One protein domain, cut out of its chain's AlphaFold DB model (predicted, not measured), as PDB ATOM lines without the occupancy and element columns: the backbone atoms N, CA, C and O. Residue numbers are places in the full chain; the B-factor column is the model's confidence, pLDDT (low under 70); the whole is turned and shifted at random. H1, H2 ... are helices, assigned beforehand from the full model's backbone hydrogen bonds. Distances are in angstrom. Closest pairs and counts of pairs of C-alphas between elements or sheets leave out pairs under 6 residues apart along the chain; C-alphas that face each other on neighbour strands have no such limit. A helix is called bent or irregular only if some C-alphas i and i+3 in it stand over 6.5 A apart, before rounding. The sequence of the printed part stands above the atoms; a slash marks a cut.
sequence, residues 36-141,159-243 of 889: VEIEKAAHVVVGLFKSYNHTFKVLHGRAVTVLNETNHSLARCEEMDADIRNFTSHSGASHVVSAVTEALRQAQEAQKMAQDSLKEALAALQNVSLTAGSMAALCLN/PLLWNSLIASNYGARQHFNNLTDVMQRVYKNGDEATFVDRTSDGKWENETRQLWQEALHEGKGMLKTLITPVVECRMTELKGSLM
ATOM      1  N   VAL A  36     202.013 154.933 213.250       60.00
ATOM      2  CA  VAL A  36     201.493 156.141 212.596       60.00
ATOM      3  C   VAL A  36     202.392 157.365 212.836       60.00
ATOM      4  O   VAL A  36     202.584 158.175 211.930       60.00
ATOM      5  N   GLU A  37     202.984 157.511 214.025       62.06
ATOM      6  CA  GLU A  37     203.890 158.626 214.341       62.06
ATOM      7  C   GLU A  37     205.241 158.489 213.630       62.06
ATOM      8  O   GLU A  37     205.799 159.484 213.163       62.06
ATOM      9  N   ILE A  38     205.742 157.259 213.486       59.84
ATOM     10  CA  ILE A  38     206.969 156.959 212.731       59.84
ATOM     11  C   ILE A  38     206.759 157.254 211.240       59.84
ATOM     12  O   ILE A  38     207.592 157.906 210.606       59.84
ATOM     13  N   GLU A  39     205.621 156.831 210.684       60.72
ATOM     14  CA  GLU A  39     205.221 157.145 209.311       60.72
ATOM     15  C   GLU A  39     205.098 158.662 209.097       60.72
ATOM     16  O   GLU A  39     205.647 159.192 208.126       60.72
ATOM     17  N   LYS A  40     204.461 159.387 210.024       65.94
ATOM     18  CA  LYS A  40     204.366 160.855 209.998       65.94
ATOM     19  C   LYS A  40     205.748 161.520 210.016       65.94
ATOM     20  O   LYS A  40     206.011 162.407 209.205       65.94
ATOM     21  N   ALA A  41     206.644 161.076 210.895       66.50
ATOM     22  CA  ALA A  41     208.002 161.605 210.995       66.50
ATOM     23  C   ALA A  41     208.822 161.359 209.712       66.50
ATOM     24  O   ALA A  41     209.523 162.258 209.240       66.50
ATOM     25  N   ALA A  42     208.685 160.178 209.097       62.44
ATOM     26  CA  ALA A  42     209.309 159.864 207.811       62.44
ATOM     27  C   ALA A  42     208.791 160.769 206.680       62.44
ATOM     28  O   ALA A  42     209.586 161.250 205.870       62.44
ATOM     29  N   HIS A  43     207.484 161.053 206.646       66.81
ATOM     30  CA  HIS A  43     206.890 161.970 205.670       66.81
ATOM     31  C   HIS A  43     207.470 163.385 205.773       66.81
ATOM     32  O   HIS A  43     207.811 163.965 204.742       66.81
ATOM     33  N   VAL A  44     207.629 163.925 206.987       70.06
ATOM     34  CA  VAL A  44     208.195 165.270 207.212       70.06
ATOM     35  C   VAL A  44     209.643 165.346 206.719       70.06
ATOM     36  O   VAL A  44     209.986 166.228 205.931       70.06
ATOM     37  N   VAL A  45     210.493 164.391 207.115       69.12
ATOM     38  CA  VAL A  45     211.920 164.416 206.757       69.12
ATOM     39  C   VAL A  45     212.138 164.153 205.261       69.12
ATOM     40  O   VAL A  45     212.885 164.888 204.618       69.12
ATOM     41  N   VAL A  46     211.457 163.167 204.660       68.50
ATOM     42  CA  VAL A  46     211.520 162.914 203.202       68.50
ATOM     43  C   VAL A  46     210.931 164.084 202.410       68.50
ATOM     44  O   VAL A  46     211.452 164.451 201.352       68.50
ATOM     45  N   GLY A  47     209.871 164.703 202.933       69.38
ATOM     46  CA  GLY A  47     209.266 165.901 202.368       69.38
ATOM     47  C   GLY A  47     210.257 167.051 202.248       69.38
ATOM     48  O   GLY A  47     210.342 167.641 201.168       69.38
ATOM     49  N   LEU A  48     211.045 167.320 203.296       73.81
ATOM     50  CA  LEU A  48     212.075 168.364 203.307       73.81
ATOM     51  C   LEU A  48     213.050 168.210 202.128       73.81
ATOM     52  O   LEU A  48     213.215 169.139 201.336       73.81
ATOM     53  N   PHE A  49     213.608 167.012 201.926       71.31
ATOM     54  CA  PHE A  49     214.510 166.733 200.801       71.31
ATOM     55  C   PHE A  49     213.841 166.891 199.434       71.31
ATOM     56  O   PHE A  49     214.416 167.495 198.522       71.31
ATOM     57  N   LYS A  50     212.617 166.364 199.276       73.00
ATOM     58  CA  LYS A  50     211.863 166.507 198.023       73.00
ATOM     59  C   LYS A  50     211.543 167.980 197.732       73.00
ATOM     60  O   LYS A  50     211.551 168.369 196.567       73.00
ATOM     61  N   SER A  51     211.364 168.816 198.758       74.81
ATOM     62  CA  SER A  51     211.114 170.252 198.591       74.81
ATOM     63  C   SER A  51     212.345 171.052 198.161       74.81
ATOM     64  O   SER A  51     212.223 171.942 197.314       74.81
ATOM     65  N   TYR A  52     213.542 170.695 198.645       76.38
ATOM     66  CA  TYR A  52     214.795 171.256 198.133       76.38
ATOM     67  C   TYR A  52     214.958 170.914 196.651       76.38
ATOM     68  O   TYR A  52     215.154 171.802 195.822       76.38
ATOM     69  N   ASN A  53     214.784 169.636 196.304       76.31
ATOM     70  CA  ASN A  53     214.859 169.174 194.921       76.31
ATOM     71  C   ASN A  53     213.831 169.887 194.017       76.31
ATOM     72  O   ASN A  53     214.179 170.378 192.944       76.31
ATOM     73  N   HIS A  54     212.582 170.025 194.475       78.00
ATOM     74  CA  HIS A  54     211.529 170.753 193.754       78.00
ATOM     75  C   HIS A  54     211.904 172.212 193.492       78.00
ATOM     76  O   HIS A  54     211.815 172.678 192.360       78.00
ATOM     77  N   THR A  55     212.403 172.917 194.506       80.56
ATOM     78  CA  THR A  55     212.787 174.332 194.382       80.56
ATOM     79  C   THR A  55     213.926 174.527 193.380       80.56
ATOM     80  O   THR A  55     213.847 175.398 192.514       80.56
ATOM     81  N   PHE A  56     214.972 173.694 193.426       84.12
ATOM     82  CA  PHE A  56     216.061 173.773 192.447       84.12
ATOM     83  C   PHE A  56     215.623 173.336 191.043       84.12
ATOM     84  O   PHE A  56     216.132 173.865 190.055       84.12
ATOM     85  N   LYS A  57     214.635 172.439 190.926       82.62
ATOM     86  CA  LYS A  57     214.019 172.078 189.641       82.62
ATOM     87  C   LYS A  57     213.246 173.255 189.040       82.62
ATOM     88  O   LYS A  57     213.351 173.496 187.839       82.62
ATOM     89  N   VAL A  58     212.525 174.015 189.867       81.69
ATOM     90  CA  VAL A  58     211.865 175.265 189.459       81.69
ATOM     91  C   VAL A  58     212.897 176.307 189.013       81.69
ATOM     92  O   VAL A  58     212.742 176.897 187.944       81.69
ATOM     93  N   LEU A  59     213.987 176.501 189.767       83.62
ATOM     94  CA  LEU A  59     215.062 177.436 189.397       83.62
ATOM     95  C   LEU A  59     215.769 177.039 188.094       83.62
ATOM     96  O   LEU A  59     216.050 177.903 187.266       83.62
ATOM     97  N   HIS A  60     215.983 175.743 187.867       86.56
ATOM     98  CA  HIS A  60     216.468 175.230 186.588       86.56
ATOM     99  C   HIS A  60     215.489 175.529 185.445       86.56
ATOM    100  O   HIS A  60     215.900 176.053 184.414       86.56
ATOM    101  N   GLY A  61     214.190 175.259 185.628       82.81
ATOM    102  CA  GLY A  61     213.163 175.598 184.634       82.81
ATOM    103  C   GLY A  61     213.151 177.089 184.276       82.81
ATOM    104  O   GLY A  61     213.062 177.443 183.104       82.81
ATOM    105  N   ARG A  62     213.340 177.966 185.268       82.00
ATOM    106  CA  ARG A  62     213.455 179.420 185.065       82.00
ATOM    107  C   ARG A  62     214.705 179.803 184.276       82.00
ATOM    108  O   ARG A  62     214.612 180.618 183.364       82.00
ATOM    109  N   ALA A  63     215.852 179.199 184.586       85.94
ATOM    110  CA  ALA A  63     217.086 179.429 183.837       85.94
ATOM    111  C   ALA A  63     216.940 179.044 182.352       85.94
ATOM    112  O   ALA A  63     217.438 179.755 181.480       85.94
ATOM    113  N   VAL A  64     216.202 177.964 182.056       87.06
ATOM    114  CA  VAL A  64     215.870 177.563 180.676       87.06
ATOM    115  C   VAL A  64     215.028 178.630 179.972       87.06
ATOM    116  O   VAL A  64     215.331 178.984 178.834       87.06
ATOM    117  N   THR A  65     214.002 179.177 180.631       85.88
ATOM    118  CA  THR A  65     213.161 180.238 180.047       85.88
ATOM    119  C   THR A  65     213.970 181.490 179.705       85.88
ATOM    120  O   THR A  65     213.890 181.965 178.573       85.88
ATOM    121  N   VAL A  66     214.812 181.977 180.626       87.19
ATOM    122  CA  VAL A  66     215.680 183.148 180.381       87.19
ATOM    123  C   VAL A  66     216.623 182.906 179.207       87.19
ATOM    124  O   VAL A  66     216.817 183.790 178.370       87.19
ATOM    125  N   LEU A  67     217.201 181.707 179.110       89.69
ATOM    126  CA  LEU A  67     218.059 181.345 177.986       89.69
ATOM    127  C   LEU A  67     217.296 181.364 176.651       89.69
ATOM    128  O   LEU A  67     217.802 181.873 175.657       89.69
ATOM    129  N   ASN A  68     216.064 180.854 176.620       88.25
ATOM    130  CA  ASN A  68     215.241 180.888 175.411       88.25
ATOM    131  C   ASN A  68     214.896 182.324 174.985       88.25
ATOM    132  O   ASN A  68     214.993 182.651 173.802       88.25
ATOM    133  N   GLU A  69     214.543 183.198 175.929       87.81
ATOM    134  CA  GLU A  69     214.230 184.602 175.634       87.81
ATOM    135  C   GLU A  69     215.464 185.408 175.201       87.81
ATOM    136  O   GLU A  69     215.386 186.190 174.250       87.81
ATOM    137  N   THR A  70     216.618 185.189 175.838       90.94
ATOM    138  CA  THR A  70     217.891 185.807 175.427       90.94
ATOM    139  C   THR A  70     218.343 185.321 174.053       90.94
ATOM    140  O   THR A  70     218.745 186.147 173.239       90.94
ATOM    141  N   ASN A  71     218.201 184.027 173.741       90.94
ATOM    142  CA  ASN A  71     218.459 183.501 172.395       90.94
ATOM    143  C   ASN A  71     217.563 184.169 171.342       90.94
ATOM    144  O   ASN A  71     218.033 184.514 170.261       90.94
ATOM    145  N   HIS A  72     216.284 184.393 171.661       89.19
ATOM    146  CA  HIS A  72     215.361 185.082 170.756       89.19
ATOM    147  C   HIS A  72     215.726 186.558 170.558       89.19
ATOM    148  O   HIS A  72     215.653 187.068 169.440       89.19
ATOM    149  N   SER A  73     216.145 187.250 171.623       88.81
ATOM    150  CA  SER A  73     216.647 188.628 171.532       88.81
ATOM    151  C   SER A  73     217.936 188.705 170.706       88.81
ATOM    152  O   SER A  73     218.036 189.553 169.820       88.81
ATOM    153  N   LEU A  74     218.875 187.777 170.919       92.12
ATOM    154  CA  LEU A  74     220.121 187.695 170.159       92.12
ATOM    155  C   LEU A  74     219.865 187.464 168.671       92.12
ATOM    156  O   LEU A  74     220.369 188.237 167.864       92.12
ATOM    157  N   ALA A  75     219.030 186.486 168.312       90.38
ATOM    158  CA  ALA A  75     218.698 186.207 166.915       90.38
ATOM    159  C   ALA A  75     218.123 187.445 166.199       90.38
ATOM    160  O   ALA A  75     218.446 187.707 165.044       90.38
ATOM    161  N   ARG A  76     217.311 188.253 166.896       87.81
ATOM    162  CA  ARG A  76     216.797 189.520 166.351       87.81
ATOM    163  C   ARG A  76     217.889 190.584 166.196       87.81
ATOM    164  O   ARG A  76     217.869 191.309 165.208       87.81
ATOM    165  N   CYS A  77     218.820 190.698 167.143       89.38
ATOM    166  CA  CYS A  77     219.954 191.622 167.028       89.38
ATOM    167  C   CYS A  77     220.938 191.208 165.920       89.38
ATOM    168  O   CYS A  77     221.463 192.075 165.229       89.38
ATOM    169  N   GLU A  78     221.176 189.909 165.729       90.75
ATOM    170  CA  GLU A  78     222.002 189.374 164.636       90.75
ATOM    171  C   GLU A  78     221.380 189.661 163.269       90.75
ATOM    172  O   GLU A  78     222.083 189.998 162.318       90.75
ATOM    173  N   GLU A  79     220.053 189.580 163.180       87.50
ATOM    174  CA  GLU A  79     219.317 189.965 161.983       87.50
ATOM    175  C   GLU A  79     219.466 191.466 161.682       87.50
ATOM    176  O   GLU A  79     219.822 191.838 160.565       87.50
ATOM    177  N   MET A  80     219.291 192.321 162.698       88.25
ATOM    178  CA  MET A  80     219.524 193.762 162.566       88.25
ATOM    179  C   MET A  80     220.957 194.066 162.112       88.25
ATOM    180  O   MET A  80     221.143 194.928 161.257       88.25
ATOM    181  N   ASP A  81     221.966 193.375 162.657       88.69
ATOM    182  CA  ASP A  81     223.375 193.535 162.261       88.69
ATOM    183  C   ASP A  81     223.614 193.142 160.800       88.69
ATOM    184  O   ASP A  81     224.299 193.859 160.065       88.69
ATOM    185  N   ALA A  82     223.017 192.034 160.354       86.19
ATOM    186  CA  ALA A  82     223.100 191.599 158.967       86.19
ATOM    187  C   ALA A  82     222.498 192.642 158.008       86.19
ATOM    188  O   ALA A  82     223.131 192.965 156.999       86.19
ATOM    189  N   ASP A  83     221.344 193.220 158.361       80.75
ATOM    190  CA  ASP A  83     220.670 194.254 157.566       80.75
ATOM    191  C   ASP A  83     221.529 195.513 157.393       80.75
ATOM    192  O   ASP A  83     221.460 196.174 156.354       80.75
ATOM    193  N   ILE A  84     222.348 195.860 158.396       85.06
ATOM    194  CA  ILE A  84     223.109 197.115 158.395       85.06
ATOM    195  C   ILE A  84     224.600 196.980 158.056       85.06
ATOM    196  O   ILE A  84     225.319 197.985 158.014       85.06
ATOM    197  N   ARG A  85     225.092 195.762 157.808       79.06
ATOM    198  CA  ARG A  85     226.531 195.467 157.689       79.06
ATOM    199  C   ARG A  85     227.240 196.300 156.615       79.06
ATOM    200  O   ARG A  85     228.376 196.739 156.813       79.06
ATOM    201  N   ASN A  86     226.540 196.595 155.521       74.44
ATOM    202  CA  ASN A  86     227.050 197.384 154.395       74.44
ATOM    203  C   ASN A  86     227.164 198.896 154.687       74.44
ATOM    204  O   ASN A  86     227.757 199.627 153.895       74.44
ATOM    205  N   PHE A  87     226.640 199.383 155.818       75.50
ATOM    206  CA  PHE A  87     226.680 200.806 156.190       75.50
ATOM    207  C   PHE A  87     227.796 201.158 157.171       75.50
ATOM    208  O   PHE A  87     227.970 202.330 157.496       75.50
ATOM    209  N   THR A  88     228.579 200.179 157.622       69.62
ATOM    210  CA  THR A  88     229.691 200.377 158.569       69.62
ATOM    211  C   THR A  88     230.750 201.371 158.074       69.62
ATOM    212  O   THR A  88     231.380 202.045 158.883       69.62
ATOM    213  N   SER A  89     230.903 201.519 156.755       68.69
ATOM    214  CA  SER A  89     231.807 202.480 156.110       68.69
ATOM    215  C   SER A  89     231.222 203.888 155.916       68.69
ATOM    216  O   SER A  89     231.955 204.795 155.526       68.69
ATOM    217  N   HIS A  90     229.928 204.100 156.178       72.00
ATOM    218  CA  HIS A  90     229.240 205.358 155.881       72.00
ATOM    219  C   HIS A  90     229.103 206.226 157.140       72.00
ATOM    220  O   HIS A  90     228.366 205.893 158.072       72.00
ATOM    221  N   SER A  91     229.761 207.389 157.155       69.19
ATOM    222  CA  SER A  91     229.778 208.311 158.306       69.19
ATOM    223  C   SER A  91     228.373 208.755 158.747       69.19
ATOM    224  O   SER A  91     228.096 208.828 159.949       69.19
ATOM    225  N   GLY A  92     227.456 208.962 157.794       67.31
ATOM    226  CA  GLY A  92     226.057 209.325 158.054       67.31
ATOM    227  C   GLY A  92     225.230 208.236 158.757       67.31
ATOM    228  O   GLY A  92     224.273 208.554 159.466       67.31
ATOM    229  N   ALA A  93     225.623 206.964 158.632       75.50
ATOM    230  CA  ALA A  93     224.937 205.815 159.231       75.50
ATOM    231  C   ALA A  93     225.459 205.442 160.629       75.50
ATOM    232  O   ALA A  93     224.873 204.594 161.305       75.50
ATOM    233  N   SER A  94     226.539 206.084 161.084       81.56
ATOM    234  CA  SER A  94     227.263 205.752 162.323       81.56
ATOM    235  C   SER A  94     226.365 205.609 163.558       81.56
ATOM    236  O   SER A  94     226.550 204.700 164.363       81.56
ATOM    237  N   HIS A  95     225.346 206.460 163.693       82.56
ATOM    238  CA  HIS A  95     224.414 206.441 164.820       82.56
ATOM    239  C   HIS A  95     223.466 205.226 164.843       82.56
ATOM    240  O   HIS A  95     223.018 204.842 165.930       82.56
ATOM    241  N   VAL A  96     223.139 204.660 163.669       86.50
ATOM    242  CA  VAL A  96     222.357 203.418 163.515       86.50
ATOM    243  C   VAL A  96     223.270 202.229 163.769       86.50
ATOM    244  O   VAL A  96     222.946 201.390 164.607       86.50
ATOM    245  N   VAL A  97     224.441 202.215 163.119       88.56
ATOM    246  CA  VAL A  97     225.456 201.164 163.272       88.56
ATOM    247  C   VAL A  97     225.818 200.984 164.742       88.56
ATOM    248  O   VAL A  97     225.664 199.899 165.287       88.56
ATOM    249  N   SER A  98     226.167 202.074 165.429       90.00
ATOM    250  CA  SER A  98     226.505 202.052 166.853       90.00
ATOM    251  C   SER A  98     225.381 201.493 167.736       90.00
ATOM    252  O   SER A  98     225.669 200.781 168.695       90.00
ATOM    253  N   ALA A  99     224.113 201.779 167.424       90.69
ATOM    254  CA  ALA A  99     222.987 201.290 168.220       90.69
ATOM    255  C   ALA A  99     222.750 199.786 168.044       90.69
ATOM    256  O   ALA A  99     222.525 199.089 169.029       90.69
ATOM    257  N   VAL A 100     222.835 199.287 166.807       91.31
ATOM    258  CA  VAL A 100     222.701 197.855 166.508       91.31
ATOM    259  C   VAL A 100     223.876 197.072 167.089       91.31
ATOM    260  O   VAL A 100     223.663 196.060 167.750       91.31
ATOM    261  N   THR A 101     225.106 197.570 166.928       91.81
ATOM    262  CA  THR A 101     226.299 196.929 167.498       91.81
ATOM    263  C   THR A 101     226.238 196.875 169.026       91.81
ATOM    264  O   THR A 101     226.594 195.853 169.606       91.81
ATOM    265  N   GLU A 102     225.751 197.924 169.699       93.25
ATOM    266  CA  GLU A 102     225.583 197.898 171.159       93.25
ATOM    267  C   GLU A 102     224.444 196.962 171.599       93.25
ATOM    268  O   GLU A 102     224.598 196.249 172.591       93.25
ATOM    269  N   ALA A 103     223.333 196.900 170.856       92.19
ATOM    270  CA  ALA A 103     222.246 195.956 171.127       92.19
ATOM    271  C   ALA A 103     222.698 194.493 170.964       92.19
ATOM    272  O   ALA A 103     222.416 193.663 171.831       92.19
ATOM    273  N   LEU A 104     223.458 194.184 169.906       93.81
ATOM    274  CA  LEU A 104     224.091 192.876 169.700       93.81
ATOM    275  C   LEU A 104     225.096 192.569 170.822       93.81
ATOM    276  O   LEU A 104     225.025 191.504 171.437       93.81
ATOM    277  N   ARG A 105     225.929 193.571 171.146       94.44
ATOM    278  CA  ARG A 105     226.740 193.742 172.365       94.44
ATOM    279  C   ARG A 105     226.114 193.062 173.582       94.44
ATOM    280  O   ARG A 105     226.597 192.084 174.154       94.44
ATOM    281  N   GLN A 106     225.000 193.661 173.972       93.75
ATOM    282  CA  GLN A 106     224.283 193.358 175.202       93.75
ATOM    283  C   GLN A 106     223.503 192.045 175.112       93.75
ATOM    284  O   GLN A 106     223.434 191.326 176.104       93.75
ATOM    285  N   ALA A 107     222.969 191.684 173.942       92.62
ATOM    286  CA  ALA A 107     222.278 190.410 173.755       92.62
ATOM    287  C   ALA A 107     223.228 189.205 173.898       92.62
ATOM    288  O   ALA A 107     222.874 188.220 174.547       92.62
ATOM    289  N   GLN A 108     224.455 189.300 173.370       94.12
ATOM    290  CA  GLN A 108     225.495 188.278 173.555       94.12
ATOM    291  C   GLN A 108     225.910 188.153 175.030       94.12
ATOM    292  O   GLN A 108     226.063 187.048 175.553       94.12
ATOM    293  N   GLU A 109     226.056 189.288 175.719       93.62
ATOM    294  CA  GLU A 109     226.367 189.334 177.153       93.62
ATOM    295  C   GLU A 109     225.246 188.690 177.994       93.62
ATOM    296  O   GLU A 109     225.519 187.858 178.864       93.62
ATOM    297  N   ALA A 110     223.981 188.991 177.676       91.56
ATOM    298  CA  ALA A 110     222.807 188.403 178.318       91.56
ATOM    299  C   ALA A 110     222.701 186.888 178.073       91.56
ATOM    300  O   ALA A 110     222.457 186.132 179.016       91.56
ATOM    301  N   GLN A 111     222.933 186.429 176.836       94.44
ATOM    302  CA  GLN A 111     222.928 185.005 176.487       94.44
ATOM    303  C   GLN A 111     223.979 184.234 177.290       94.44
ATOM    304  O   GLN A 111     223.669 183.198 177.883       94.44
ATOM    305  N   LYS A 112     225.215 184.745 177.349       92.81
ATOM    306  CA  LYS A 112     226.296 184.117 178.117       92.81
ATOM    307  C   LYS A 112     225.923 183.992 179.597       92.81
ATOM    308  O   LYS A 112     226.082 182.923 180.182       92.81
ATOM    309  N   MET A 113     225.358 185.048 180.187       91.25
ATOM    310  CA  MET A 113     224.940 185.018 181.591       91.25
ATOM    311  C   MET A 113     223.782 184.039 181.846       91.25
ATOM    312  O   MET A 113     223.767 183.342 182.866       91.25
ATOM    313  N   ALA A 114     222.842 183.926 180.905       89.12
ATOM    314  CA  ALA A 114     221.758 182.952 180.977       89.12
ATOM    315  C   ALA A 114     222.269 181.500 180.880       89.12
ATOM    316  O   ALA A 114     221.800 180.632 181.619       89.12
ATOM    317  N   GLN A 115     223.269 181.236 180.030       92.06
ATOM    318  CA  GLN A 115     223.936 179.929 179.943       92.06
ATOM    319  C   GLN A 115     224.652 179.564 181.249       92.06
ATOM    320  O   GLN A 115     224.484 178.450 181.753       92.06
ATOM    321  N   ASP A 116     225.403 180.508 181.823       88.88
ATOM    322  CA  ASP A 116     226.082 180.325 183.110       88.88
ATOM    323  C   ASP A 116     225.067 180.056 184.235       88.88
ATOM    324  O   ASP A 116     225.260 179.147 185.046       88.88
ATOM    325  N   SER A 117     223.935 180.772 184.233       87.50
ATOM    326  CA  SER A 117     222.826 180.550 185.172       87.50
ATOM    327  C   SER A 117     222.218 179.162 185.058       87.50
ATOM    328  O   SER A 117     221.973 178.512 186.074       87.50
ATOM    329  N   LEU A 118     221.990 178.682 183.834       90.38
ATOM    330  CA  LEU A 118     221.453 177.345 183.592       90.38
ATOM    331  C   LEU A 118     222.419 176.257 184.064       90.38
ATOM    332  O   LEU A 118     222.000 175.295 184.713       90.38
ATOM    333  N   LYS A 119     223.713 176.425 183.782       89.00
ATOM    334  CA  LYS A 119     224.758 175.493 184.210       89.00
ATOM    335  C   LYS A 119     224.845 175.412 185.733       89.00
ATOM    336  O   LYS A 119     224.884 174.307 186.276       89.00
ATOM    337  N   GLU A 120     224.826 176.554 186.418       86.94
ATOM    338  CA  GLU A 120     224.859 176.592 187.883       86.94
ATOM    339  C   GLU A 120     223.556 176.056 188.493       86.94
ATOM    340  O   GLU A 120     223.600 175.327 189.484       86.94
ATOM    341  N   ALA A 121     222.397 176.322 187.876       85.19
ATOM    342  CA  ALA A 121     221.117 175.761 188.310       85.19
ATOM    343  C   ALA A 121     221.106 174.232 188.229       85.19
ATOM    344  O   ALA A 121     220.681 173.560 189.170       85.19
ATOM    345  N   LEU A 122     221.603 173.681 187.118       85.31
ATOM    346  CA  LEU A 122     221.715 172.242 186.918       85.31
ATOM    347  C   LEU A 122     222.696 171.620 187.916       85.31
ATOM    348  O   LEU A 122     222.371 170.613 188.541       85.31
ATOM    349  N   ALA A 123     223.862 172.242 188.114       81.62
ATOM    350  CA  ALA A 123     224.847 171.784 189.087       81.62
ATOM    351  C   ALA A 123     224.291 171.829 190.519       81.62
ATOM    352  O   ALA A 123     224.497 170.895 191.294       81.62
ATOM    353  N   ALA A 124     223.555 172.882 190.886       80.12
ATOM    354  CA  ALA A 124     222.909 172.994 192.190       80.12
ATOM    355  C   ALA A 124     221.827 171.921 192.379       80.12
ATOM    356  O   ALA A 124     221.825 171.241 193.405       80.12
ATOM    357  N   LEU A 125     220.973 171.705 191.373       80.75
ATOM    358  CA  LEU A 125     219.955 170.655 191.372       80.75
ATOM    359  C   LEU A 125     220.575 169.261 191.528       80.75
ATOM    360  O   LEU A 125     220.128 168.477 192.368       80.75
ATOM    361  N   GLN A 126     221.625 168.966 190.760       76.88
ATOM    362  CA  GLN A 126     222.360 167.704 190.839       76.88
ATOM    363  C   GLN A 126     223.008 167.524 192.210       76.88
ATOM    364  O   GLN A 126     222.825 166.476 192.816       76.88
ATOM    365  N   ASN A 127     223.695 168.541 192.738       70.81
ATOM    366  CA  ASN A 127     224.367 168.479 194.039       70.81
ATOM    367  C   ASN A 127     223.384 168.291 195.196       70.81
ATOM    368  O   ASN A 127     223.642 167.498 196.098       70.81
ATOM    369  N   VAL A 128     222.249 168.989 195.177       68.69
ATOM    370  CA  VAL A 128     221.207 168.850 196.203       68.69
ATOM    371  C   VAL A 128     220.519 167.490 196.093       68.69
ATOM    372  O   VAL A 128     220.310 166.839 197.113       68.69
ATOM    373  N   SER A 129     220.262 167.004 194.875       66.75
ATOM    374  CA  SER A 129     219.723 165.655 194.637       66.75
ATOM    375  C   SER A 129     220.694 164.553 195.075       66.75
ATOM    376  O   SER A 129     220.289 163.598 195.734       66.75
ATOM    377  N   LEU A 130     221.985 164.701 194.762       63.25
ATOM    378  CA  LEU A 130     223.062 163.801 195.176       63.25
ATOM    379  C   LEU A 130     223.240 163.812 196.686       63.25
ATOM    380  O   LEU A 130     223.405 162.750 197.270       63.25
ATOM    381  N   THR A 131     223.186 164.979 197.329       58.31
ATOM    382  CA  THR A 131     223.324 165.079 198.787       58.31
ATOM    383  C   THR A 131     222.090 164.502 199.487       58.31
ATOM    384  O   THR A 131     222.242 163.777 200.464       58.31
ATOM    385  N   ALA A 132     220.883 164.708 198.949       57.03
ATOM    386  CA  ALA A 132     219.663 164.037 199.406       57.03
ATOM    387  C   ALA A 132     219.740 162.504 199.248       57.03
ATOM    388  O   ALA A 132     219.340 161.776 200.152       57.03
ATOM    389  N   GLY A 133     220.306 162.006 198.141       53.38
ATOM    390  CA  GLY A 133     220.530 160.570 197.916       53.38
ATOM    391  C   GLY A 133     221.699 159.975 198.718       53.38
ATOM    392  O   GLY A 133     221.656 158.814 199.114       53.38
ATOM    393  N   SER A 134     222.736 160.765 199.009       49.97
ATOM    394  CA  SER A 134     223.923 160.347 199.780       49.97
ATOM    395  C   SER A 134     223.694 160.416 201.290       49.97
ATOM    396  O   SER A 134     224.331 159.683 202.040       49.97
ATOM    397  N   MET A 135     222.745 161.236 201.751       48.78
ATOM    398  CA  MET A 135     222.251 161.254 203.134       48.78
ATOM    399  C   MET A 135     221.683 159.904 203.583       48.78
ATOM    400  O   MET A 135     221.725 159.582 204.766       48.78
ATOM    401  N   ALA A 136     221.249 159.059 202.645       40.53
ATOM    402  CA  ALA A 136     220.899 157.672 202.930       40.53
ATOM    403  C   ALA A 136     222.102 156.770 203.272       40.53
ATOM    404  O   ALA A 136     221.903 155.663 203.767       40.53
ATOM    405  N   ALA A 137     223.333 157.217 203.015       39.62
ATOM    406  CA  ALA A 137     224.564 156.454 203.224       39.62
ATOM    407  C   ALA A 137     225.436 156.979 204.388       39.62
ATOM    408  O   ALA A 137     226.435 156.350 204.732       39.62
ATOM    409  N   LEU A 138     225.079 158.108 205.014       40.12
ATOM    410  CA  LEU A 138     225.914 158.825 205.988       40.12
ATOM    411  C   LEU A 138     225.502 158.568 207.445       40.12
ATOM    412  O   LEU A 138     224.981 159.446 208.126       40.12
ATOM    413  N   CYS A 139     225.853 157.391 207.955       32.75
ATOM    414  CA  CYS A 139     226.227 157.229 209.360       32.75
ATOM    415  C   CYS A 139     227.524 156.416 209.401       32.75
ATOM    416  O   CYS A 139     227.470 155.205 209.204       32.75
ATOM    417  N   LEU A 140     228.667 157.090 209.595       30.42
ATOM    418  CA  LEU A 140     229.790 156.738 210.492       30.42
ATOM    419  C   LEU A 140     231.070 157.494 210.077       30.42
ATOM    420  O   LEU A 140     231.533 157.369 208.944       30.42
ATOM    421  N   ASN A 141     231.661 158.240 211.020       29.67
ATOM    422  CA  ASN A 141     233.062 158.665 210.956       29.67
ATOM    423  C   ASN A 141     233.907 157.821 211.928       29.67
ATOM    424  O   ASN A 141     233.366 157.193 212.837       29.67
ATOM    425  N   PRO A 159     222.473 149.614 206.714       39.44
ATOM    426  CA  PRO A 159     222.108 151.020 206.586       39.44
ATOM    427  C   PRO A 159     220.616 151.224 206.876       39.44
ATOM    428  O   PRO A 159     219.786 150.398 206.490       39.44
ATOM    429  N   LEU A 160     220.259 152.358 207.486       42.03
ATOM    430  CA  LEU A 160     218.914 152.921 207.356       42.03
ATOM    431  C   LEU A 160     218.646 153.128 205.856       42.03
ATOM    432  O   LEU A 160     219.278 153.976 205.230       42.03
ATOM    433  N   LEU A 161     217.731 152.359 205.262       44.88
ATOM    434  CA  LEU A 161     217.379 152.453 203.838       44.88
ATOM    435  C   LEU A 161     216.490 153.677 203.554       44.88
ATOM    436  O   LEU A 161     215.400 153.557 202.988       44.88
ATOM    437  N   TRP A 162     216.977 154.873 203.892       46.44
ATOM    438  CA  TRP A 162     216.352 156.144 203.514       46.44
ATOM    439  C   TRP A 162     216.135 156.232 202.005       46.44
ATOM    440  O   TRP A 162     215.109 156.741 201.573       46.44
ATOM    441  N   ASN A 163     217.037 155.656 201.201       41.31
ATOM    442  CA  ASN A 163     216.903 155.619 199.745       41.31
ATOM    443  C   ASN A 163     215.601 154.959 199.280       41.31
ATOM    444  O   ASN A 163     214.961 155.481 198.375       41.31
ATOM    445  N   SER A 164     215.170 153.860 199.908       45.47
ATOM    446  CA  SER A 164     213.912 153.197 199.534       45.47
ATOM    447  C   SER A 164     212.686 154.046 199.887       45.47
ATOM    448  O   SER A 164     211.748 154.121 199.100       45.47
ATOM    449  N   LEU A 165     212.724 154.759 201.018       48.41
ATOM    450  CA  LEU A 165     211.650 155.644 201.472       48.41
ATOM    451  C   LEU A 165     211.576 156.925 200.634       48.41
ATOM    452  O   LEU A 165     210.492 157.305 200.201       48.41
ATOM    453  N   ILE A 166     212.720 157.541 200.331       47.34
ATOM    454  CA  ILE A 166     212.826 158.725 199.467       47.34
ATOM    455  C   ILE A 166     212.394 158.393 198.028       47.34
ATOM    456  O   ILE A 166     211.685 159.194 197.412       47.34
ATOM    457  N   ALA A 167     212.785 157.222 197.509       45.72
ATOM    458  CA  ALA A 167     212.420 156.755 196.169       45.72
ATOM    459  C   ALA A 167     210.975 156.232 196.072       45.72
ATOM    460  O   ALA A 167     210.391 156.253 194.991       45.72
ATOM    461  N   SER A 168     210.384 155.779 197.179       52.41
ATOM    462  CA  SER A 168     208.967 155.410 197.228       52.41
ATOM    463  C   SER A 168     208.048 156.642 197.184       52.41
ATOM    464  O   SER A 168     208.478 157.792 197.341       52.41
ATOM    465  N   ASN A 169     206.743 156.415 197.007       51.69
ATOM    466  CA  ASN A 169     205.734 157.481 197.046       51.69
ATOM    467  C   ASN A 169     205.585 158.150 198.430       51.69
ATOM    468  O   ASN A 169     204.825 159.110 198.550       51.69
ATOM    469  N   TYR A 170     206.331 157.720 199.457       52.31
ATOM    470  CA  TYR A 170     206.388 158.402 200.751       52.31
ATOM    471  C   TYR A 170     206.776 159.875 200.589       52.31
ATOM    472  O   TYR A 170     207.742 160.218 199.901       52.31
ATOM    473  N   GLY A 171     205.993 160.768 201.194       52.06
ATOM    474  CA  GLY A 171     206.200 162.212 201.060       52.06
ATOM    475  C   GLY A 171     205.958 162.756 199.643       52.06
ATOM    476  O   GLY A 171     206.621 163.705 199.229       52.06
ATOM    477  N   ALA A 172     205.067 162.152 198.849       53.66
ATOM    478  CA  ALA A 172     204.531 162.790 197.642       53.66
ATOM    479  C   ALA A 172     203.497 163.873 198.006       53.66
ATOM    480  O   ALA A 172     202.807 163.751 199.017       53.66
ATOM    481  N   ARG A 173     203.330 164.896 197.145       53.59
ATOM    482  CA  ARG A 173     202.382 166.026 197.328       53.59
ATOM    483  C   ARG A 173     200.995 165.584 197.819       53.59
ATOM    484  O   ARG A 173     200.405 166.240 198.665       53.59
ATOM    485  N   GLN A 174     200.512 164.454 197.305       53.19
ATOM    486  CA  GLN A 174     199.188 163.884 197.578       53.19
ATOM    487  C   GLN A 174     199.028 163.331 199.009       53.19
ATOM    488  O   GLN A 174     197.910 163.270 199.510       53.19
ATOM    489  N   HIS A 175     200.125 162.973 199.686       50.16
ATOM    490  CA  HIS A 175     200.118 162.386 201.033       50.16
ATOM    491  C   HIS A 175     200.321 163.418 202.158       50.16
ATOM    492  O   HIS A 175     200.087 163.105 203.321       50.16
ATOM    493  N   PHE A 176     200.689 164.666 201.837       55.19
ATOM    494  CA  PHE A 176     200.849 165.742 202.834       55.19
ATOM    495  C   PHE A 176     199.539 166.399 203.270       55.19
ATOM    496  O   PHE A 176     199.545 167.171 204.226       55.19
ATOM    497  N   ASN A 177     198.421 166.083 202.608       50.22
ATOM    498  CA  ASN A 177     197.125 166.731 202.830       50.22
ATOM    499  C   ASN A 177     196.580 166.620 204.262       50.22
ATOM    500  O   ASN A 177     195.672 167.370 204.593       50.22
ATOM    501  N   ASN A 178     197.140 165.749 205.110       48.50
ATOM    502  CA  ASN A 178     196.652 165.546 206.473       48.50
ATOM    503  C   ASN A 178     197.674 165.784 207.598       48.50
ATOM    504  O   ASN A 178     197.287 165.630 208.756       48.50
ATOM    505  N   LEU A 179     198.954 166.108 207.342       51.88
ATOM    506  CA  LEU A 179     199.964 165.997 208.416       51.88
ATOM    507  C   LEU A 179     201.042 167.099 208.528       51.88
ATOM    508  O   LEU A 179     201.746 167.070 209.538       51.88
ATOM    509  N   THR A 180     201.173 168.079 207.612       59.00
ATOM    510  CA  THR A 180     202.099 169.231 207.814       59.00
ATOM    511  C   THR A 180     201.838 170.450 206.909       59.00
ATOM    512  O   THR A 180     202.017 170.376 205.695       59.00
ATOM    513  N   ASP A 181     201.484 171.601 207.498       66.88
ATOM    514  CA  ASP A 181     201.163 172.858 206.785       66.88
ATOM    515  C   ASP A 181     202.394 173.519 206.117       66.88
ATOM    516  O   ASP A 181     202.313 174.045 205.006       66.88
ATOM    517  N   VAL A 182     203.579 173.423 206.735       67.88
ATOM    518  CA  VAL A 182     204.825 174.063 206.257       67.88
ATOM    519  C   VAL A 182     205.272 173.511 204.894       67.88
ATOM    520  O   VAL A 182     205.605 174.271 203.986       67.88
ATOM    521  N   MET A 183     205.239 172.188 204.704       67.50
ATOM    522  CA  MET A 183     205.712 171.554 203.466       67.50
ATOM    523  C   MET A 183     204.844 171.912 202.259       67.50
ATOM    524  O   MET A 183     205.368 172.183 201.180       67.50
ATOM    525  N   GLN A 184     203.522 171.962 202.435       69.88
ATOM    526  CA  GLN A 184     202.615 172.422 201.386       69.88
ATOM    527  C   GLN A 184     202.881 173.884 201.017       69.88
ATOM    528  O   GLN A 184     202.887 174.207 199.828       69.88
ATOM    529  N   ARG A 185     203.176 174.738 202.009       73.12
ATOM    530  CA  ARG A 185     203.592 176.129 201.785       73.12
ATOM    531  C   ARG A 185     204.904 176.224 200.988       73.12
ATOM    532  O   ARG A 185     204.968 177.054 200.088       73.12
ATOM    533  N   VAL A 186     205.894 175.340 201.198       70.56
ATOM    534  CA  VAL A 186     207.136 175.295 200.381       70.56
ATOM    535  C   VAL A 186     206.846 174.971 198.910       70.56
ATOM    536  O   VAL A 186     207.318 175.679 198.021       70.56
ATOM    537  N   TYR A 187     206.066 173.921 198.629       71.12
ATOM    538  CA  TYR A 187     205.719 173.556 197.245       71.12
ATOM    539  C   TYR A 187     204.874 174.633 196.568       71.12
ATOM    540  O   TYR A 187     205.115 174.958 195.408       71.12
ATOM    541  N   LYS A 188     203.914 175.206 197.302       74.19
ATOM    542  CA  LYS A 188     203.072 176.302 196.827       74.19
ATOM    543  C   LYS A 188     203.911 177.542 196.501       74.19
ATOM    544  O   LYS A 188     203.793 178.046 195.395       74.19
ATOM    545  N   ASN A 189     204.831 177.948 197.377       75.38
ATOM    546  CA  ASN A 189     205.751 179.055 197.102       75.38
ATOM    547  C   ASN A 189     206.661 178.767 195.891       75.38
ATOM    548  O   ASN A 189     206.931 179.649 195.078       75.38
ATOM    549  N   GLY A 190     207.113 177.519 195.728       67.44
ATOM    550  CA  GLY A 190     207.850 177.081 194.540       67.44
ATOM    551  C   GLY A 190     207.041 177.202 193.243       67.44
ATOM    552  O   GLY A 190     207.581 177.656 192.238       67.44
ATOM    553  N   ASP A 191     205.755 176.842 193.279       67.75
ATOM    554  CA  ASP A 191     204.848 176.857 192.123       67.75
ATOM    555  C   ASP A 191     204.285 178.267 191.808       67.75
ATOM    556  O   ASP A 191     204.007 178.562 190.647       67.75
ATOM    557  N   GLU A 192     204.113 179.144 192.808       64.31
ATOM    558  CA  GLU A 192     203.432 180.448 192.673       64.31
ATOM    559  C   GLU A 192     204.290 181.574 192.079       64.31
ATOM    560  O   GLU A 192     203.753 182.545 191.548       64.31
ATOM    561  N   ALA A 193     205.617 181.483 192.131       54.81
ATOM    562  CA  ALA A 193     206.461 182.586 191.681       54.81
ATOM    563  C   ALA A 193     206.753 182.523 190.173       54.81
ATOM    564  O   ALA A 193     207.726 181.924 189.707       54.81
ATOM    565  N   THR A 194     205.929 183.207 189.389       52.00
ATOM    566  CA  THR A 194     206.345 183.736 188.087       52.00
ATOM    567  C   THR A 194     207.261 184.936 188.345       52.00
ATOM    568  O   THR A 194     206.789 185.964 188.824       52.00
ATOM    569  N   PHE A 195     208.569 184.819 188.090       56.78
ATOM    570  CA  PHE A 195     209.490 185.956 188.209       56.78
ATOM    571  C   PHE A 195     209.169 186.981 187.118       56.78
ATOM    572  O   PHE A 195     209.526 186.785 185.960       56.78
ATOM    573  N   VAL A 196     208.450 188.040 187.492       48.41
ATOM    574  CA  VAL A 196     208.089 189.153 186.597       48.41
ATOM    575  C   VAL A 196     208.612 190.500 187.132       48.41
ATOM    576  O   VAL A 196     208.606 191.478 186.396       48.41
ATOM    577  N   ASP A 197     209.133 190.585 188.367       51.72
ATOM    578  CA  ASP A 197     209.667 191.850 188.908       51.72
ATOM    579  C   ASP A 197     210.809 191.663 189.933       51.72
ATOM    580  O   ASP A 197     210.751 190.778 190.791       51.72
ATOM    581  N   ARG A 198     211.811 192.561 189.907       50.09
ATOM    582  CA  ARG A 198     212.992 192.610 190.803       50.09
ATOM    583  C   ARG A 198     212.626 192.583 192.292       50.09
ATOM    584  O   ARG A 198     213.415 192.120 193.117       50.09
ATOM    585  N   THR A 199     211.452 193.103 192.647       50.97
ATOM    586  CA  THR A 199     210.945 193.143 194.029       50.97
ATOM    587  C   THR A 199     210.382 191.794 194.499       50.97
ATOM    588  O   THR A 199     210.406 191.498 195.696       50.97
ATOM    589  N   SER A 200     209.946 190.942 193.565       60.72
ATOM    590  CA  SER A 200     209.397 189.611 193.845       60.72
ATOM    591  C   SER A 200     210.481 188.576 194.177       60.72
ATOM    592  O   SER A 200     210.239 187.673 194.977       60.72
ATOM    593  N   ASP A 201     211.706 188.763 193.669       64.44
ATOM    594  CA  ASP A 201     212.819 187.819 193.828       64.44
ATOM    595  C   ASP A 201     213.320 187.699 195.265       64.44
ATOM    596  O   ASP A 201     213.501 186.598 195.781       64.44
ATOM    597  N   GLY A 202     213.565 188.843 195.911       66.19
ATOM    598  CA  GLY A 202     214.056 188.874 197.290       66.19
ATOM    599  C   GLY A 202     212.996 188.395 198.276       66.19
ATOM    600  O   GLY A 202     213.318 187.718 199.248       66.19
ATOM    601  N   LYS A 203     211.722 188.694 197.998       71.75
ATOM    602  CA  LYS A 203     210.592 188.203 198.787       71.75
ATOM    603  C   LYS A 203     210.469 186.684 198.670       71.75
ATOM    604  O   LYS A 203     210.446 186.012 199.694       71.75
ATOM    605  N   TRP A 204     210.512 186.148 197.451       79.81
ATOM    606  CA  TRP A 204     210.442 184.709 197.209       79.81
ATOM    607  C   TRP A 204     211.631 183.940 197.800       79.81
ATOM    608  O   TRP A 204     211.441 182.878 198.399       79.81
ATOM    609  N   GLU A 205     212.856 184.465 197.664       82.62
ATOM    610  CA  GLU A 205     214.052 183.867 198.272       82.62
ATOM    611  C   GLU A 205     213.930 183.827 199.799       82.62
ATOM    612  O   GLU A 205     214.181 182.788 200.412       82.62
ATOM    613  N   ASN A 206     213.511 184.938 200.411       82.31
ATOM    614  CA  ASN A 206     213.346 185.041 201.859       82.31
ATOM    615  C   ASN A 206     212.225 184.137 202.378       82.31
ATOM    616  O   ASN A 206     212.422 183.457 203.381       82.31
ATOM    617  N   GLU A 207     211.088 184.076 201.685       82.62
ATOM    618  CA  GLU A 207     209.978 183.177 202.020       82.62
ATOM    619  C   GLU A 207     210.401 181.710 201.884       82.62
ATOM    620  O   GLU A 207     210.166 180.913 202.787       82.62
ATOM    621  N   THR A 208     211.118 181.347 200.815       82.06
ATOM    622  CA  THR A 208     211.662 179.989 200.640       82.06
ATOM    623  C   THR A 208     212.647 179.638 201.754       82.06
ATOM    624  O   THR A 208     212.578 178.547 202.316       82.06
ATOM    625  N   ARG A 209     213.532 180.574 202.118       85.38
ATOM    626  CA  ARG A 209     214.492 180.423 203.217       85.38
ATOM    627  C   ARG A 209     213.794 180.207 204.559       85.38
ATOM    628  O   ARG A 209     214.169 179.286 205.276       85.38
ATOM    629  N   GLN A 210     212.786 181.018 204.876       84.44
ATOM    630  CA  GLN A 210     212.000 180.890 206.107       84.44
ATOM    631  C   GLN A 210     211.256 179.554 206.154       84.44
ATOM    632  O   GLN A 210     211.350 178.835 207.143       84.44
ATOM    633  N   LEU A 211     210.591 179.178 205.060       83.56
ATOM    634  CA  LEU A 211     209.853 177.921 204.981       83.56
ATOM    635  C   LEU A 211     210.777 176.695 205.081       83.56
ATOM    636  O   LEU A 211     210.398 175.696 205.687       83.56
ATOM    637  N   TRP A 212     211.995 176.758 204.533       82.50
ATOM    638  CA  TRP A 212     213.004 175.707 204.710       82.50
ATOM    639  C   TRP A 212     213.509 175.607 206.150       82.50
ATOM    640  O   TRP A 212     213.645 174.495 206.653       82.50
ATOM    641  N   GLN A 213     213.707 176.739 206.827       83.94
ATOM    642  CA  GLN A 213     214.104 176.783 208.239       83.94
ATOM    643  C   GLN A 213     213.012 176.251 209.169       83.94
ATOM    644  O   GLN A 213     213.303 175.466 210.075       83.94
ATOM    645  N   GLU A 214     211.752 176.617 208.917       81.75
ATOM    646  CA  GLU A 214     210.582 176.053 209.601       81.75
ATOM    647  C   GLU A 214     210.515 174.533 209.390       81.75
ATOM    648  O   GLU A 214     210.419 173.769 210.355       81.75
ATOM    649  N   ALA A 215     210.650 174.081 208.139       75.88
ATOM    650  CA  ALA A 215     210.590 172.666 207.791       75.88
ATOM    651  C   ALA A 215     211.780 171.862 208.350       75.88
ATOM    652  O   ALA A 215     211.614 170.705 208.745       75.88
ATOM    653  N   LEU A 216     212.976 172.456 208.444       79.38
ATOM    654  CA  LEU A 216     214.124 171.831 209.097       79.38
ATOM    655  C   LEU A 216     213.916 171.726 210.608       79.38
ATOM    656  O   LEU A 216     214.253 170.694 211.187       79.38
ATOM    657  N   HIS A 217     213.406 172.775 211.257       81.06
ATOM    658  CA  HIS A 217     213.140 172.749 212.695       81.06
ATOM    659  C   HIS A 217     212.155 171.627 213.043       81.06
ATOM    660  O   HIS A 217     212.419 170.816 213.935       81.06
ATOM    661  N   GLU A 218     211.079 171.518 212.264       75.81
ATOM    662  CA  GLU A 218     210.104 170.441 212.390       75.81
ATOM    663  C   GLU A 218     210.722 169.063 212.097       75.81
ATOM    664  O   GLU A 218     210.579 168.127 212.889       75.81
ATOM    665  N   GLY A 219     211.498 168.948 211.015       71.25
ATOM    666  CA  GLY A 219     212.212 167.723 210.657       71.25
ATOM    667  C   GLY A 219     213.195 167.257 211.737       71.25
ATOM    668  O   GLY A 219     213.246 166.068 212.047       71.25
ATOM    669  N   LYS A 220     213.932 168.180 212.372       72.94
ATOM    670  CA  LYS A 220     214.837 167.890 213.500       72.94
ATOM    671  C   LYS A 220     214.084 167.390 214.730       72.94
ATOM    672  O   LYS A 220     214.590 166.485 215.397       72.94
ATOM    673  N   GLY A 221     212.912 167.964 215.018       71.81
ATOM    674  CA  GLY A 221     212.043 167.549 216.122       71.81
ATOM    675  C   GLY A 221     211.484 166.138 215.929       71.81
ATOM    676  O   GLY A 221     211.475 165.341 216.867       71.81
ATOM    677  N   MET A 222     211.117 165.795 214.692       73.31
ATOM    678  CA  MET A 222     210.591 164.474 214.322       73.31
ATOM    679  C   MET A 222     211.678 163.404 214.150       73.31
ATOM    680  O   MET A 222     211.394 162.204 214.138       73.31
ATOM    681  N   LEU A 223     212.943 163.816 214.049       69.62
ATOM    682  CA  LEU A 223     214.055 162.913 213.782       69.62
ATOM    683  C   LEU A 223     214.286 161.896 214.906       69.62
ATOM    684  O   LEU A 223     214.615 160.743 214.636       69.62
ATOM    685  N   LYS A 224     214.081 162.306 216.164       68.50
ATOM    686  CA  LYS A 224     214.189 161.407 217.319       68.50
ATOM    687  C   LYS A 224     213.155 160.282 217.216       68.50
ATOM    688  O   LYS A 224     213.532 159.120 217.269       68.50
ATOM    689  N   THR A 225     211.894 160.617 216.944       68.44
ATOM    690  CA  THR A 225     210.786 159.657 216.763       68.44
ATOM    691  C   THR A 225     211.050 158.649 215.644       68.44
ATOM    692  O   THR A 225     210.651 157.494 215.744       68.44
ATOM    693  N   LEU A 226     211.758 159.064 214.594       66.44
ATOM    694  CA  LEU A 226     212.078 158.209 213.453       66.44
ATOM    695  C   LEU A 226     213.318 157.327 213.675       66.44
ATOM    696  O   LEU A 226     213.330 156.163 213.276       66.44
ATOM    697  N   ILE A 227     214.371 157.867 214.297       63.16
ATOM    698  CA  ILE A 227     215.645 157.160 214.506       63.16
ATOM    699  C   ILE A 227     215.572 156.226 215.711       63.16
ATOM    700  O   ILE A 227     216.157 155.142 215.657       63.16
ATOM    701  N   THR A 228     214.870 156.621 216.781       62.84
ATOM    702  CA  THR A 228     214.789 155.855 218.032       62.84
ATOM    703  C   THR A 228     214.386 154.401 217.760       62.84
ATOM    704  O   THR A 228     215.234 153.544 217.988       62.84
ATOM    705  N   PRO A 229     213.233 154.077 217.143       57.94
ATOM    706  CA  PRO A 229     212.831 152.686 216.905       57.94
ATOM    707  C   PRO A 229     213.858 151.871 216.109       57.94
ATOM    708  O   PRO A 229     214.040 150.683 216.359       57.94
ATOM    709  N   VAL A 230     214.571 152.501 215.170       58.28
ATOM    710  CA  VAL A 230     215.570 151.827 214.330       58.28
ATOM    711  C   VAL A 230     216.844 151.509 215.109       58.28
ATOM    712  O   VAL A 230     217.361 150.394 215.021       58.28
ATOM    713  N   VAL A 231     217.343 152.461 215.897       56.84
ATOM    714  CA  VAL A 231     218.505 152.242 216.769       56.84
ATOM    715  C   VAL A 231     218.147 151.270 217.893       56.84
ATOM    716  O   VAL A 231     218.950 150.404 218.224       56.84
ATOM    717  N   GLU A 232     216.934 151.343 218.439       55.97
ATOM    718  CA  GLU A 232     216.453 150.416 219.461       55.97
ATOM    719  C   GLU A 232     216.298 148.985 218.936       55.97
ATOM    720  O   GLU A 232     216.758 148.051 219.593       55.97
ATOM    721  N   CYS A 233     215.719 148.793 217.746       55.25
ATOM    722  CA  CYS A 233     215.603 147.480 217.108       55.25
ATOM    723  C   CYS A 233     216.990 146.874 216.842       55.25
ATOM    724  O   CYS A 233     217.249 145.725 217.194       55.25
ATOM    725  N   ARG A 234     217.927 147.690 216.347       53.28
ATOM    726  CA  ARG A 234     219.329 147.308 216.129       53.28
ATOM    727  C   ARG A 234     220.067 146.964 217.429       53.28
ATOM    728  O   ARG A 234     220.851 146.023 217.467       53.28
ATOM    729  N   MET A 235     219.786 147.680 218.515       52.94
ATOM    730  CA  MET A 235     220.310 147.380 219.856       52.94
ATOM    731  C   MET A 235     219.710 146.103 220.454       52.94
ATOM    732  O   MET A 235     220.366 145.410 221.227       52.94
ATOM    733  N   THR A 236     218.471 145.776 220.086       51.78
ATOM    734  CA  THR A 236     217.803 144.535 220.501       51.78
ATOM    735  C   THR A 236     218.385 143.328 219.758       51.78
ATOM    736  O   THR A 236     218.582 142.285 220.372       51.78
ATOM    737  N   GLU A 237     218.758 143.486 218.481       52.03
ATOM    738  CA  GLU A 237     219.516 142.483 217.709       52.03
ATOM    739  C   GLU A 237     220.938 142.260 218.264       52.03
ATOM    740  O   GLU A 237     221.437 141.137 218.246       52.03
ATOM    741  N   LEU A 238     221.577 143.296 218.821       48.75
ATOM    742  CA  LEU A 238     222.904 143.219 219.458       48.75
ATOM    743  C   LEU A 238     222.883 142.647 220.892       48.75
ATOM    744  O   LEU A 238     223.938 142.344 221.451       48.75
ATOM    745  N   LYS A 239     221.704 142.455 221.505       46.50
ATOM    746  CA  LYS A 239     221.521 142.102 222.931       46.50
ATOM    747  C   LYS A 239     221.908 140.658 223.306       46.50
ATOM    748  O   LYS A 239     221.511 140.168 224.362       46.50
ATOM    749  N   GLY A 240     222.714 139.996 222.476       49.88
ATOM    750  CA  GLY A 240     223.428 138.771 222.830       49.88
ATOM    751  C   GLY A 240     224.601 138.992 223.797       49.88
ATOM    752  O   GLY A 240     224.965 138.056 224.505       49.88
ATOM    753  N   SER A 241     225.169 140.205 223.904       47.66
ATOM    754  CA  SER A 241     226.253 140.479 224.866       47.66
ATOM    755  C   SER A 241     226.448 141.969 225.202       47.66
ATOM    756  O   SER A 241     226.796 142.761 224.338       47.66
ATOM    757  N   LEU A 242     226.305 142.303 226.496       50.34
ATOM    758  CA  LEU A 242     226.927 143.430 227.227       50.34
ATOM    759  C   LEU A 242     226.642 144.884 226.765       50.34
ATOM    760  O   LEU A 242     227.542 145.550 226.268       50.34
ATOM    761  N   MET A 243     225.463 145.451 227.077       51.88
ATOM    762  CA  MET A 243     225.302 146.907 227.312       51.88
ATOM    763  C   MET A 243     224.103 147.240 228.230       51.88
ATOM    764  O   MET A 243     223.037 146.641 228.100       51.88
TER     765      MET A 243
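Overview. This is residues 36 to 141 and 159 to 243 of the 889 residues of an uncharacterized protein of Trypanosoma vivax (strain Y486) (UniProt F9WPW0). A long helical hairpin, H1 and H2, makes most of the length; H5 and H6a pack beside residues 41 to 58 of H1, and the hairpin runs on past them without their cover. H6b slants away at the end where H1 begins, and residues 236 to 242, of which 236 and 237 belong to H6b, stick out. The printed part has 191 residues with six named helices, H1 to H6 in chain order, and no named strand: all helix. It is extended, a rod of 95 by 33 by 23 A, with a radius of gyration of the C-alphas of 25.3 A.

Along the chain. Find C-alpha 36 at (201.493, 156.141, 212.596); from there H1, residues 36 to 87, runs 76.2 A. H2, residues 91 to 134, runs 63.7 A. H3 is residues 162 to 167, H4 173 to 178 and H5 181 to 192. H6, residues 198 to 237, was assigned as one helix by its hydrogen bonds but is bent, C-alphas 221 and 224 being 6.6 A apart; its arms are H6a, 198 to 221, 35.6 A, and H6b, 224 to 237, ending at C-alpha 237 (219.516, 142.483, 217.709). Irregular are H1 (C-alphas 83 and 86, 7.8 A), H2 (92 and 95, 7.5 A), H4 (175 and 178, 7.2 A) and H6b (226 and 229, 6.6 A).

Arrangement. Start at H1, the hub. It forms a hairpin with H2, opposite ways at a shallow tilt of 18 degrees; their closest C-alphas, of Ala 63 and Leu 118, are 4.8 A apart. H1, H5 and H6a form a bundle, helices side by side: C-alphas Thr 55 and Gly 190 are the closest of H1 and H5, 5.7 A, and Val 45 and Gly 219 of H1 and H6a, 5.1 A. H1 touches H6b with residues 37 to 42 alone, closest C-alphas Ile 38 and Leu 226, 5.3 A, and H3 with residues 42 to 50 alone, Val 46 and Ile 166, 5.8 A. H4 and H5, a hairpin, only just touch, with 3 pairs of C-alphas within 8 A, the closest Phe 176 and Gln 184, 7.1 A. Every O i to N i+4 pair is within hydrogen-bond range in H3 and H5; the counts are 45 of 48 in H1, 37 of 40 in H2, 18 of 20 in H6a, 8 of 10 in H6b and 0 of 2 in H4, whose O i to N i+3 count is 0 of 3.

Size, cuts and confidence. The two C-alphas farthest apart, of Gly 92 and Ser 241, are 95.9 A apart. Residues 142 to 158 are not printed; the C-alphas of 141 and 159 are 14.1 A apart across this cut. Of the links printed whole, none is long. Mean pLDDT of the printed part is 70.6, and 89 residues are under 70, among them 159 to 184 and 223 to 243.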